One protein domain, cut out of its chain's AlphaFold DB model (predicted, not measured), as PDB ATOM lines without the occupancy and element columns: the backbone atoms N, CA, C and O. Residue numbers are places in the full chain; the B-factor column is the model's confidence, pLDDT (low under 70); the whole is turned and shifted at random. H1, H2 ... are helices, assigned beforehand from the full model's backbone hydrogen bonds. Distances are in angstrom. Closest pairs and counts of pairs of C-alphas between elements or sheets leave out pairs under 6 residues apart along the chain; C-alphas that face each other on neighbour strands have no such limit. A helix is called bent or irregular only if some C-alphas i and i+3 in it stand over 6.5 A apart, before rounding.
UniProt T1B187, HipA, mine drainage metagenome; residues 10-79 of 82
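This is residues 10 to 79 of the 82 residues of the protein "HipA" of mine drainage metagenome (UniProt T1B187). Picture a long helical hairpin: the bent helix H2 runs the length of the model, and H3 folds back beside its second arm, H2b, and on to the end of the first arm, H2a. The short helix H1 makes a second, smaller hairpin at the other end, folding back on H2a with its first residue near the last turns of H3. The printed part has 70 residues with three named helices, in the order H1, H2, H3, and no named strand; the class is all helix. It is loose, with a radius of gyration of the C-alphas of 14.6 A, and its outline is a rod of 45 by 20 by 20 A.

Start with H1, residues 14 to 23, and go over a tight link of 4 residues to H2, residues 28 to 51. By its hydrogen bonds H2 was assigned as one helix, but it is bent: C-alphas 40 and 43 are 7.3 A apart. Its arms, H2a at residues 28 to 40 and H2b at residues 43 to 51, stand at a steep tilt of 44 degrees. H1 and H2a form a helical hairpin and touch, closest at the C-alphas of Ile 18 and Arg 28, 5.6 A apart. They run opposite ways at a steep tilt of 38 degrees, only just past shallow. H1 and H2b are apart. After a short link of 7 residues comes H3, residues 59 to 78, which forms a helical hairpin with H2b. These two touch, closest at the C-alphas of Pro 43 and Leu 70, 6.3 A apart, and run opposite ways at a shallow tilt of 6 degrees. Further along, residues 73 to 77 of H3 touch residues 35 to 39 of H2a; the closest C-alphas, of Leu 73 and Ile 39, are 5.5 A apart, and H3 and H2a run opposite ways at a steep tilt of 44 degrees. H1 and H3 are close but not clearly touching, with the C-alphas of Thr 14 and Leu 76 5.5 A apart; their lines are about perpendicular, at 75 degrees. Of the three touching pairs one is at a shallow tilt, a mostly crossed packing, but only just. In H1, H2a, H2b and H3 every backbone O i to N i+4 pair is within hydrogen-bond range.

Find C-alpha 14 at (17.553, -38.504, 9.237); from there H1 runs 14.4 A to C-alpha 23. Go on to C-alpha 28 at (15.503, -36.100, -0.629), where H2a begins its 18.1 A; H2b covers 12.6 A from C-alpha 43 to C-alpha 51. H3 runs 28.4 A from C-alpha 59 to C-alpha 78 at (13.012, -43.810, 14.621).

Look to Gly 25 and Gly 56 for the two C-alphas farthest apart, at 44.9 A. The printed part has no cut, and neither link between helices is long. The mean pLDDT of the printed part is 94.7, and no printed residue is under 70.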
ATOM      1  N   GLY A  10      25.895 -38.152  18.057       78.38
ATOM      2  CA  GLY A  10      24.654 -38.701  18.601       78.38
ATOM      3  C   GLY A  10      23.377 -37.907  18.279       78.38
ATOM      4  O   GLY A  10      22.318 -38.517  18.199       78.38
ATOM      5  N   SER A  11      23.445 -36.592  18.038       84.06
ATOM      6  CA  SER A  11      22.271 -35.759  17.718       84.06
ATOM      7  C   SER A  11      21.937 -35.713  16.226       84.06
ATOM      8  O   SER A  11      20.904 -35.160  15.840       84.06
ATOM      9  N   ILE A  12      22.779 -36.305  15.373       88.00
ATOM     10  CA  ILE A  12      22.500 -36.417  13.942       88.00
ATOM     11  C   ILE A  12      21.312 -37.369  13.761       88.00
ATOM     12  O   ILE A  12      21.288 -38.476  14.307       88.00
ATOM     13  N   THR A  13      20.343 -36.936  12.964       90.25
ATOM     14  CA  THR A  13      19.095 -37.648  12.645       90.25
ATOM     15  C   THR A  13      18.894 -37.644  11.135       90.25
ATOM     16  O   THR A  13      19.572 -36.891  10.425       90.25
ATOM     17  N   THR A  14      17.919 -38.414  10.656       92.25
ATOM     18  CA  THR A  14      17.553 -38.504   9.237       92.25
ATOM     19  C   THR A  14      17.316 -37.130   8.603       92.25
ATOM     20  O   THR A  14      17.893 -36.828   7.558       92.25
ATOM     21  N   ARG A  15      16.610 -36.214   9.286       91.19
ATOM     22  CA  ARG A  15      16.380 -34.840   8.791       91.19
ATOM     23  C   ARG A  15      17.674 -34.078   8.464       91.19
ATOM     24  O   ARG A  15      17.725 -33.339   7.488       91.19
ATOM     25  N   HIS A  16      18.719 -34.236   9.285       91.62
ATOM     26  CA  HIS A  16      19.977 -33.503   9.117       91.62
ATOM     27  C   HIS A  16      20.749 -34.030   7.903       91.62
ATOM     28  O   HIS A  16      21.377 -33.256   7.179       91.62
ATOM     29  N   LEU A  17      20.671 -35.342   7.665       92.31
ATOM     30  CA  LEU A  17      21.277 -35.993   6.507       92.31
ATOM     31  C   LEU A  17      20.553 -35.601   5.214       92.31
ATOM     32  O   LEU A  17      21.211 -35.204   4.257       92.31
ATOM     33  N   ILE A  18      19.216 -35.591   5.218       93.69
ATOM     34  CA  ILE A  18      18.405 -35.145   4.072       93.69
ATOM     35  C   ILE A  18      18.702 -33.684   3.727       93.69
ATOM     36  O   ILE A  18      19.031 -33.387   2.584       93.69
ATOM     37  N   GLN A  19      18.693 -32.779   4.711       92.50
ATOM     38  CA  GLN A  19      19.035 -31.369   4.477       92.50
ATOM     39  C   GLN A  19      20.446 -31.189   3.905       92.50
ATOM     40  O   GLN A  19      20.695 -30.274   3.119       92.50
ATOM     41  N   SER A  20      21.393 -32.032   4.327       92.44
ATOM     42  CA  SER A  20      22.758 -32.009   3.798       92.44
ATOM     43  C   SER A  20      22.792 -32.483   2.341       92.44
ATOM     44  O   SER A  20      23.443 -31.848   1.514       92.44
ATOM     45  N   ALA A  21      22.048 -33.539   2.010       93.94
ATOM     46  CA  ALA A  21      21.931 -34.068   0.655       93.94
ATOM     47  C   ALA A  21      21.224 -33.095  -0.305       93.94
ATOM     48  O   ALA A  21      21.676 -32.912  -1.433       93.94
ATOM     49  N   GLU A  22      20.170 -32.412   0.144       93.94
ATOM     50  CA  GLU A  22      19.484 -31.372  -0.635       93.94
ATOM     51  C   GLU A  22      20.429 -30.215  -0.977       93.94
ATOM     52  O   GLU A  22      20.501 -29.796  -2.129       93.94
ATOM     53  N   LYS A  23      21.231 -29.750  -0.010       94.56
ATOM     54  CA  LYS A  23      22.251 -28.712  -0.248       94.56
ATOM     55  C   LYS A  23      23.369 -29.166  -1.178       94.56
ATOM     56  O   LYS A  23      23.961 -28.332  -1.856       94.56
ATOM     57  N   ALA A  24      23.659 -30.463  -1.197       95.19
ATOM     58  CA  ALA A  24      24.614 -31.072  -2.113       95.19
ATOM     59  C   ALA A  24      24.017 -31.366  -3.505       95.19
ATOM     60  O   ALA A  24      24.739 -31.839  -4.377       95.19
ATOM     61  N   GLY A  25      22.723 -31.100  -3.728       96.25
ATOM     62  CA  GLY A  25      22.051 -31.334  -5.010       96.25
ATOM     63  C   GLY A  25      21.647 -32.790  -5.276       96.25
ATOM     64  O   GLY A  25      21.307 -33.117  -6.407       96.25
ATOM     65  N   LEU A  26      21.669 -33.665  -4.262       93.62
ATOM     66  CA  LEU A  26      21.326 -35.092  -4.398       93.62
ATOM     67  C   LEU A  26      19.816 -35.371  -4.297       93.62
ATOM     68  O   LEU A  26      19.347 -36.403  -4.775       93.62
ATOM     69  N   GLY A  27      19.061 -34.455  -3.684       91.88
ATOM     70  CA  GLY A  27      17.620 -34.592  -3.460       91.88
ATOM     71  C   GLY A  27      17.252 -35.523  -2.296       91.88
ATOM     72  O   GLY A  27      18.048 -36.347  -1.839       91.88
ATOM     73  N   ARG A  28      16.022 -35.367  -1.794       93.88
ATOM     74  CA  ARG A  28      15.503 -36.100  -0.629       93.88
ATOM     75  C   ARG A  28      15.408 -37.607  -0.864       93.88
ATOM     76  O   ARG A  28      15.829 -38.367   0.002       93.88
ATOM     77  N   ASP A  29      14.877 -38.026  -2.007       94.62
ATOM     78  CA  ASP A  29      14.582 -39.442  -2.266       94.62
ATOM     79  C   ASP A  29      15.860 -40.281  -2.348       94.62
ATOM     80  O   ASP A  29      15.935 -41.357  -1.757       94.62
ATOM     81  N   THR A  30      16.908 -39.743  -2.976       95.75
ATOM     82  CA  THR A  30      18.246 -40.350  -2.989       95.75
ATOM     83  C   THR A  30      18.787 -40.522  -1.571       95.75
ATOM     84  O   THR A  30      19.291 -41.585  -1.218       95.75
ATOM     85  N   ALA A  31      18.667 -39.489  -0.730       95.00
ATOM     86  CA  ALA A  31      19.139 -39.544   0.649       95.00
ATOM     87  C   ALA A  31      18.366 -40.576   1.482       95.00
ATOM     88  O   ALA A  31      18.978 -41.350   2.213       95.00
ATOM     89  N   LEU A  32      17.038 -40.607   1.350       94.94
ATOM     90  CA  LEU A  32      16.189 -41.590   2.023       94.94
ATOM     91  C   LEU A  32      16.500 -43.012   1.574       94.94
ATOM     92  O   LEU A  32      16.594 -43.893   2.418       94.94
ATOM     93  N   SER A  33      16.711 -43.231   0.275       96.50
ATOM     94  CA  SER A  33      17.074 -44.548  -0.249       96.50
ATOM     95  C   SER A  33      18.354 -45.069   0.400       96.50
ATOM     96  O   SER A  33      18.352 -46.191   0.891       96.50
ATOM     97  N   VAL A  34      19.405 -44.250   0.490       96.25
ATOM     98  CA  VAL A  34      20.665 -44.644   1.143       96.25
ATOM     99  C   VAL A  34      20.476 -44.885   2.643       96.25
ATOM    100  O   VAL A  34      21.040 -45.826   3.194       96.25
ATOM    101  N   ILE A  35      19.691 -44.048   3.327       95.94
ATOM    102  CA  ILE A  35      19.425 -44.211   4.764       95.94
ATOM    103  C   ILE A  35      18.658 -45.509   5.034       95.94
ATOM    104  O   ILE A  35      19.025 -46.242   5.949       95.94
ATOM    105  N   ASN A  36      17.641 -45.814   4.229       96.38
ATOM    106  CA  ASN A  36      16.865 -47.045   4.354       96.38
ATOM    107  C   ASN A  36      17.731 -48.277   4.089       96.38
ATOM    108  O   ASN A  36      17.668 -49.231   4.856       96.38
ATOM    109  N   ASP A  37      18.608 -48.214   3.086       97.62
ATOM    110  CA  ASP A  37      19.532 -49.303   2.764       97.62
ATOM    111  C   ASP A  37      20.494 -49.598   3.931       97.62
ATOM    112  O   ASP A  37      20.764 -50.754   4.261       97.62
ATOM    113  N   LEU A  38      20.954 -48.551   4.632       96.44
ATOM    114  CA  LEU A  38      21.755 -48.682   5.854       96.44
ATOM    115  C   LEU A  38      20.964 -49.281   7.022       96.44
ATOM    116  O   LEU A  38      21.521 -50.077   7.776       96.44
ATOM    117  N   ILE A  39      19.702 -48.887   7.205       96.44
ATOM    118  CA  ILE A  39      18.837 -49.416   8.272       96.44
ATOM    119  C   ILE A  39      18.558 -50.904   8.038       96.44
ATOM    120  O   ILE A  39      18.676 -51.696   8.971       96.44
ATOM    121  N   GLU A  40      18.250 -51.281   6.797       97.56
ATOM    122  CA  GLU A  40      17.906 -52.651   6.414       97.56
ATOM    123  C   GLU A  40      19.111 -53.596   6.514       97.56
ATOM    124  O   GLU A  40      19.037 -54.647   7.154       97.56
ATOM    125  N   HIS A  41      20.254 -53.213   5.940       98.06
ATOM    126  CA  HIS A  41      21.405 -54.111   5.801       98.06
ATOM    127  C   HIS A  41      22.472 -53.933   6.889       98.06
ATOM    128  O   HIS A  41      23.279 -54.836   7.139       98.06
ATOM    129  N   GLY A  42      22.487 -52.784   7.565       97.44
ATOM    130  CA  GLY A  42      23.500 -52.425   8.553       97.44
ATOM    131  C   GLY A  42      23.658 -53.427   9.702       97.44
ATOM    132  O   GLY A  42      24.798 -53.804   9.990       97.44
ATOM    133  N   PRO A  43      22.580 -53.918  10.350       97.56
ATOM    134  CA  PRO A  43      22.714 -54.846  11.473       97.56
ATOM    135  C   PRO A  43      23.400 -56.160  11.082       97.56
ATOM    136  O   PRO A  43      24.302 -56.621  11.782       97.56
ATOM    137  N   ALA A  44      23.023 -56.733   9.935       97.62
ATOM    138  CA  ALA A  44      23.612 -57.970   9.430       97.62
ATOM    139  C   ALA A  44      25.081 -57.780   9.018       97.62
ATOM    140  O   ALA A  44      25.922 -58.630   9.316       97.62
ATOM    141  N   ALA A  45      25.415 -56.649   8.389       97.75
ATOM    142  CA  ALA A  45      26.787 -56.335   8.003       97.75
ATOM    143  C   ALA A  45      27.719 -56.218   9.224       97.75
ATOM    144  O   ALA A  45      28.816 -56.776   9.219       97.75
ATOM    145  N   VAL A  46      27.272 -55.543  10.289       97.19
ATOM    146  CA  VAL A  46      28.046 -55.413  11.537       97.19
ATOM    147  C   VAL A  46      28.259 -56.773  12.197       97.19
ATOM    148  O   VAL A  46      29.375 -57.076  12.620       97.19
ATOM    149  N   GLU A  47      27.224 -57.613  12.245       96.12
ATOM    150  CA  GLU A  47      27.340 -58.959  12.809       96.12
ATOM    151  C   GLU A  47      28.325 -59.824  12.014       96.12
ATOM    152  O   GLU A  47      29.191 -60.474  12.596       96.12
ATOM    153  N   SER A  48      28.251 -59.771  10.681       97.56
ATOM    154  CA  SER A  48      29.194 -60.468   9.806       97.56
ATOM    155  C   SER A  48      30.635 -60.029  10.072       97.56
ATOM    156  O   SER A  48      31.527 -60.868  10.163       97.56
ATOM    157  N   VAL A  49      30.894 -58.727  10.232       96.88
ATOM    158  CA  VAL A  49      32.239 -58.236  10.578       96.88
ATOM    159  C   VAL A  49      32.677 -58.766  11.940       96.88
ATOM    160  O   VAL A  49      33.803 -59.244  12.064       96.88
ATOM    161  N   ARG A  50      31.791 -58.743  12.943       95.06
ATOM    162  CA  ARG A  50      32.090 -59.231  14.295       95.06
ATOM    163  C   ARG A  50      32.496 -60.706  14.300       95.06
ATOM    164  O   ARG A  50      33.427 -61.071  15.009       95.06
ATOM    165  N   GLN A  51      31.833 -61.533  13.495       95.56
ATOM    166  CA  GLN A  51      32.125 -62.966  13.374       95.56
ATOM    167  C   GLN A  51      33.445 -63.269  12.653       95.56
ATOM    168  O   GLN A  51      33.996 -64.349  12.827       95.56
ATOM    169  N   ASN A  52      33.957 -62.323  11.862       97.12
ATOM    170  CA  ASN A  52      35.204 -62.466  11.108       97.12
ATOM    171  C   ASN A  52      36.400 -61.775  11.783       97.12
ATOM    172  O   ASN A  52      37.458 -61.628  11.166       97.12
ATOM    173  N   LEU A  53      36.254 -61.319  13.031       96.88
ATOM    174  CA  LEU A  53      37.376 -60.748  13.770       96.88
ATOM    175  C   LEU A  53      38.429 -61.830  14.061       96.88
ATOM    176  O   LEU A  53      38.068 -62.958  14.397       96.88
ATOM    177  N   PRO A  54      39.728 -61.503  13.943       97.25
ATOM    178  CA  PRO A  54      40.790 -62.469  14.175       97.25
ATOM    179  C   PRO A  54      40.856 -62.879  15.646       97.25
ATOM    180  O   PRO A  54      40.529 -62.100  16.549       97.25
ATOM    181  N   ASP A  55      41.382 -64.077  15.884       94.88
ATOM    182  CA  ASP A  55      41.685 -64.544  17.231       94.88
ATOM    183  C   ASP A  55      42.604 -63.548  17.956       94.88
ATOM    184  O   ASP A  55      43.594 -63.055  17.411       94.88
ATOM    185  N   GLY A  56      42.260 -63.233  19.206       95.69
ATOM    186  CA  GLY A  56      42.984 -62.251  20.015       95.69
ATOM    187  C   GLY A  56      42.567 -60.791  19.797       95.69
ATOM    188  O   GLY A  56      43.129 -59.910  20.450       95.69
ATOM    189  N   PHE A  57      41.575 -60.502  18.944       96.69
ATOM    190  CA  PHE A  57      41.012 -59.154  18.852       96.69
ATOM    191  C   PHE A  57      40.355 -58.726  20.186       96.69
ATOM    192  O   PHE A  57      39.629 -59.520  20.793       96.69
ATOM    193  N   PRO A  58      40.544 -57.478  20.664       97.62
ATOM    194  CA  PRO A  58      39.948 -57.031  21.924       97.62
ATOM    195  C   PRO A  58      38.410 -56.984  21.873       97.62
ATOM    196  O   PRO A  58      37.824 -56.071  21.287       97.62
ATOM    197  N   GLY A  59      37.749 -57.925  22.553       95.75
ATOM    198  CA  GLY A  59      36.282 -58.030  22.580       95.75
ATOM    199  C   GLY A  59      35.580 -56.747  23.035       95.75
ATOM    200  O   GLY A  59      34.642 -56.299  22.391       95.75
ATOM    201  N   ALA A  60      36.115 -56.061  24.051       96.38
ATOM    202  CA  ALA A  60      35.547 -54.800  24.536       96.38
ATOM    203  C   ALA A  60      35.482 -53.698  23.457       96.38
ATOM    204  O   ALA A  60      34.556 -52.887  23.450       96.38
ATOM    205  N   ILE A  61      36.450 -53.667  22.533       96.62
ATOM    206  CA  ILE A  61      36.452 -52.718  21.412       96.62
ATOM    207  C   ILE A  61      35.394 -53.131  20.386       96.62
ATOM    208  O   ILE A  61      34.614 -52.288  19.942       96.62
ATOM    209  N   ALA A  62      35.340 -54.421  20.042       96.69
ATOM    210  CA  ALA A  62      34.345 -54.958  19.115       96.69
ATOM    211  C   ALA A  62      32.915 -54.693  19.609       96.69
ATOM    212  O   ALA A  62      32.073 -54.218  18.843       96.69
ATOM    213  N   ASP A  63      32.662 -54.925  20.896       96.25
ATOM    214  CA  ASP A  63      31.368 -54.707  21.536       96.25
ATOM    215  C   ASP A  63      30.983 -53.229  21.530       96.25
ATOM    216  O   ASP A  63      29.874 -52.884  21.121       96.25
ATOM    217  N   SER A  64      31.906 -52.345  21.921       97.31
ATOM    218  CA  SER A  64      31.653 -50.902  21.966       97.31
ATOM    219  C   SER A  64      31.290 -50.341  20.588       97.31
ATOM    220  O   SER A  64      30.312 -49.598  20.457       97.31
ATOM    221  N   ILE A  65      32.023 -50.738  19.543       96.12
ATOM    222  CA  ILE A  65      31.752 -50.304  18.167       96.12
ATOM    223  C   ILE A  65      30.426 -50.890  17.674       96.12
ATOM    224  O   ILE A  65      29.592 -50.147  17.154       96.12
ATOM    225  N   THR A  66      30.199 -52.191  17.878       96.69
ATOM    226  CA  THR A  66      28.968 -52.880  17.457       96.69
ATOM    227  C   THR A  66      27.735 -52.219  18.069       96.69
ATOM    228  O   THR A  66      26.804 -51.845  17.358       96.69
ATOM    229  N   GLN A  67      27.748 -51.999  19.384       96.38
ATOM    230  CA  GLN A  67      26.659 -51.329  20.095       96.38
ATOM    231  C   GLN A  67      26.454 -49.896  19.595       96.38
ATOM    232  O   GLN A  67      25.315 -49.465  19.405       96.38
ATOM    233  N   GLY A  68      27.548 -49.171  19.344       95.38
ATOM    234  CA  GLY A  68      27.509 -47.829  18.780       95.38
ATOM    235  C   GLY A  68      26.797 -47.790  17.429       95.38
ATOM    236  O   GLY A  68      25.867 -47.002  17.255       95.38
ATOM    237  N   VAL A  69      27.173 -48.660  16.490       95.50
ATOM    238  CA  VAL A  69      26.555 -48.704  15.155       95.50
ATOM    239  C   VAL A  69      25.078 -49.086  15.242       95.50
ATOM    240  O   VAL A  69      24.240 -48.370  14.698       95.50
ATOM    241  N   LEU A  70      24.734 -50.143  15.984       96.19
ATOM    242  CA  LEU A  70      23.343 -50.593  16.124       96.19
ATOM    243  C   LEU A  70      22.444 -49.519  16.754       96.19
ATOM    244  O   LEU A  70      21.328 -49.284  16.292       96.19
ATOM    245  N   SER A  71      22.945 -48.811  17.770       95.38
ATOM    246  CA  SER A  71      22.237 -47.686  18.389       95.38
ATOM    247  C   SER A  71      21.966 -46.558  17.387       95.38
ATOM    248  O   SER A  71      20.873 -45.990  17.347       95.38
ATOM    249  N   ARG A  72      22.941 -46.257  16.520       94.69
ATOM    250  CA  ARG A  72      22.802 -45.223  15.488       94.69
ATOM    251  C   ARG A  72      21.815 -45.615  14.394       94.69
ATOM    252  O   ARG A  72      21.015 -44.764  14.016       94.69
ATOM    253  N   LEU A  73      21.830 -46.864  13.933       95.50
ATOM    254  CA  LEU A  73      20.864 -47.363  12.949       95.50
ATOM    255  C   LEU A  73      19.430 -47.258  13.478       95.50
ATOM    256  O   LEU A  73      18.581 -46.659  12.824       95.50
ATOM    257  N   LYS A  74      19.197 -47.696  14.722       94.56
ATOM    258  CA  LYS A  74      17.896 -47.553  15.390       94.56
ATOM    259  C   LYS A  74      17.449 -46.093  15.506       94.56
ATOM    260  O   LYS A  74      16.277 -45.777  15.340       94.56
ATOM    261  N   HIS A  75      18.369 -45.179  15.802       92.75
ATOM    262  CA  HIS A  75      18.043 -43.754  15.879       92.75
ATOM    263  C   HIS A  75      17.679 -43.151  14.510       92.75
ATOM    264  O   HIS A  75      16.831 -42.262  14.439       92.75
ATOM    265  N   LEU A  76      18.300 -43.619  13.423       93.19
ATOM    266  CA  LEU A  76      17.926 -43.215  12.066       93.19
ATOM    267  C   LEU A  76      16.537 -43.742  11.694       93.19
ATOM    268  O   LEU A  76      15.726 -42.957  11.213       93.19
ATOM    269  N   GLU A  77      16.243 -45.006  12.004       93.31
ATOM    270  CA  GLU A  77      14.925 -45.625  11.803       93.31
ATOM    271  C   GLU A  77      13.817 -44.842  12.524       93.31
ATOM    272  O   GLU A  77      12.882 -44.363  11.892       93.31
ATOM    273  N   LEU A  78      13.986 -44.570  13.823       90.19
ATOM    274  CA  LEU A  78      13.012 -43.810  14.621       90.19
ATOM    275  C   LEU A  78      12.781 -42.371  14.138       90.19
ATOM    276  O   LEU A  78      11.804 -41.739  14.537       90.19
ATOM    277  N   THR A  79      13.697 -41.820  13.340       86.19
ATOM    278  CA  THR A  79      13.612 -40.443  12.836       86.19
ATOM    279  C   THR A  79      13.378 -40.363  11.332       86.19
ATOM    280  O   THR A  79      13.378 -39.258  10.794       86.19
TER     281      THR A  79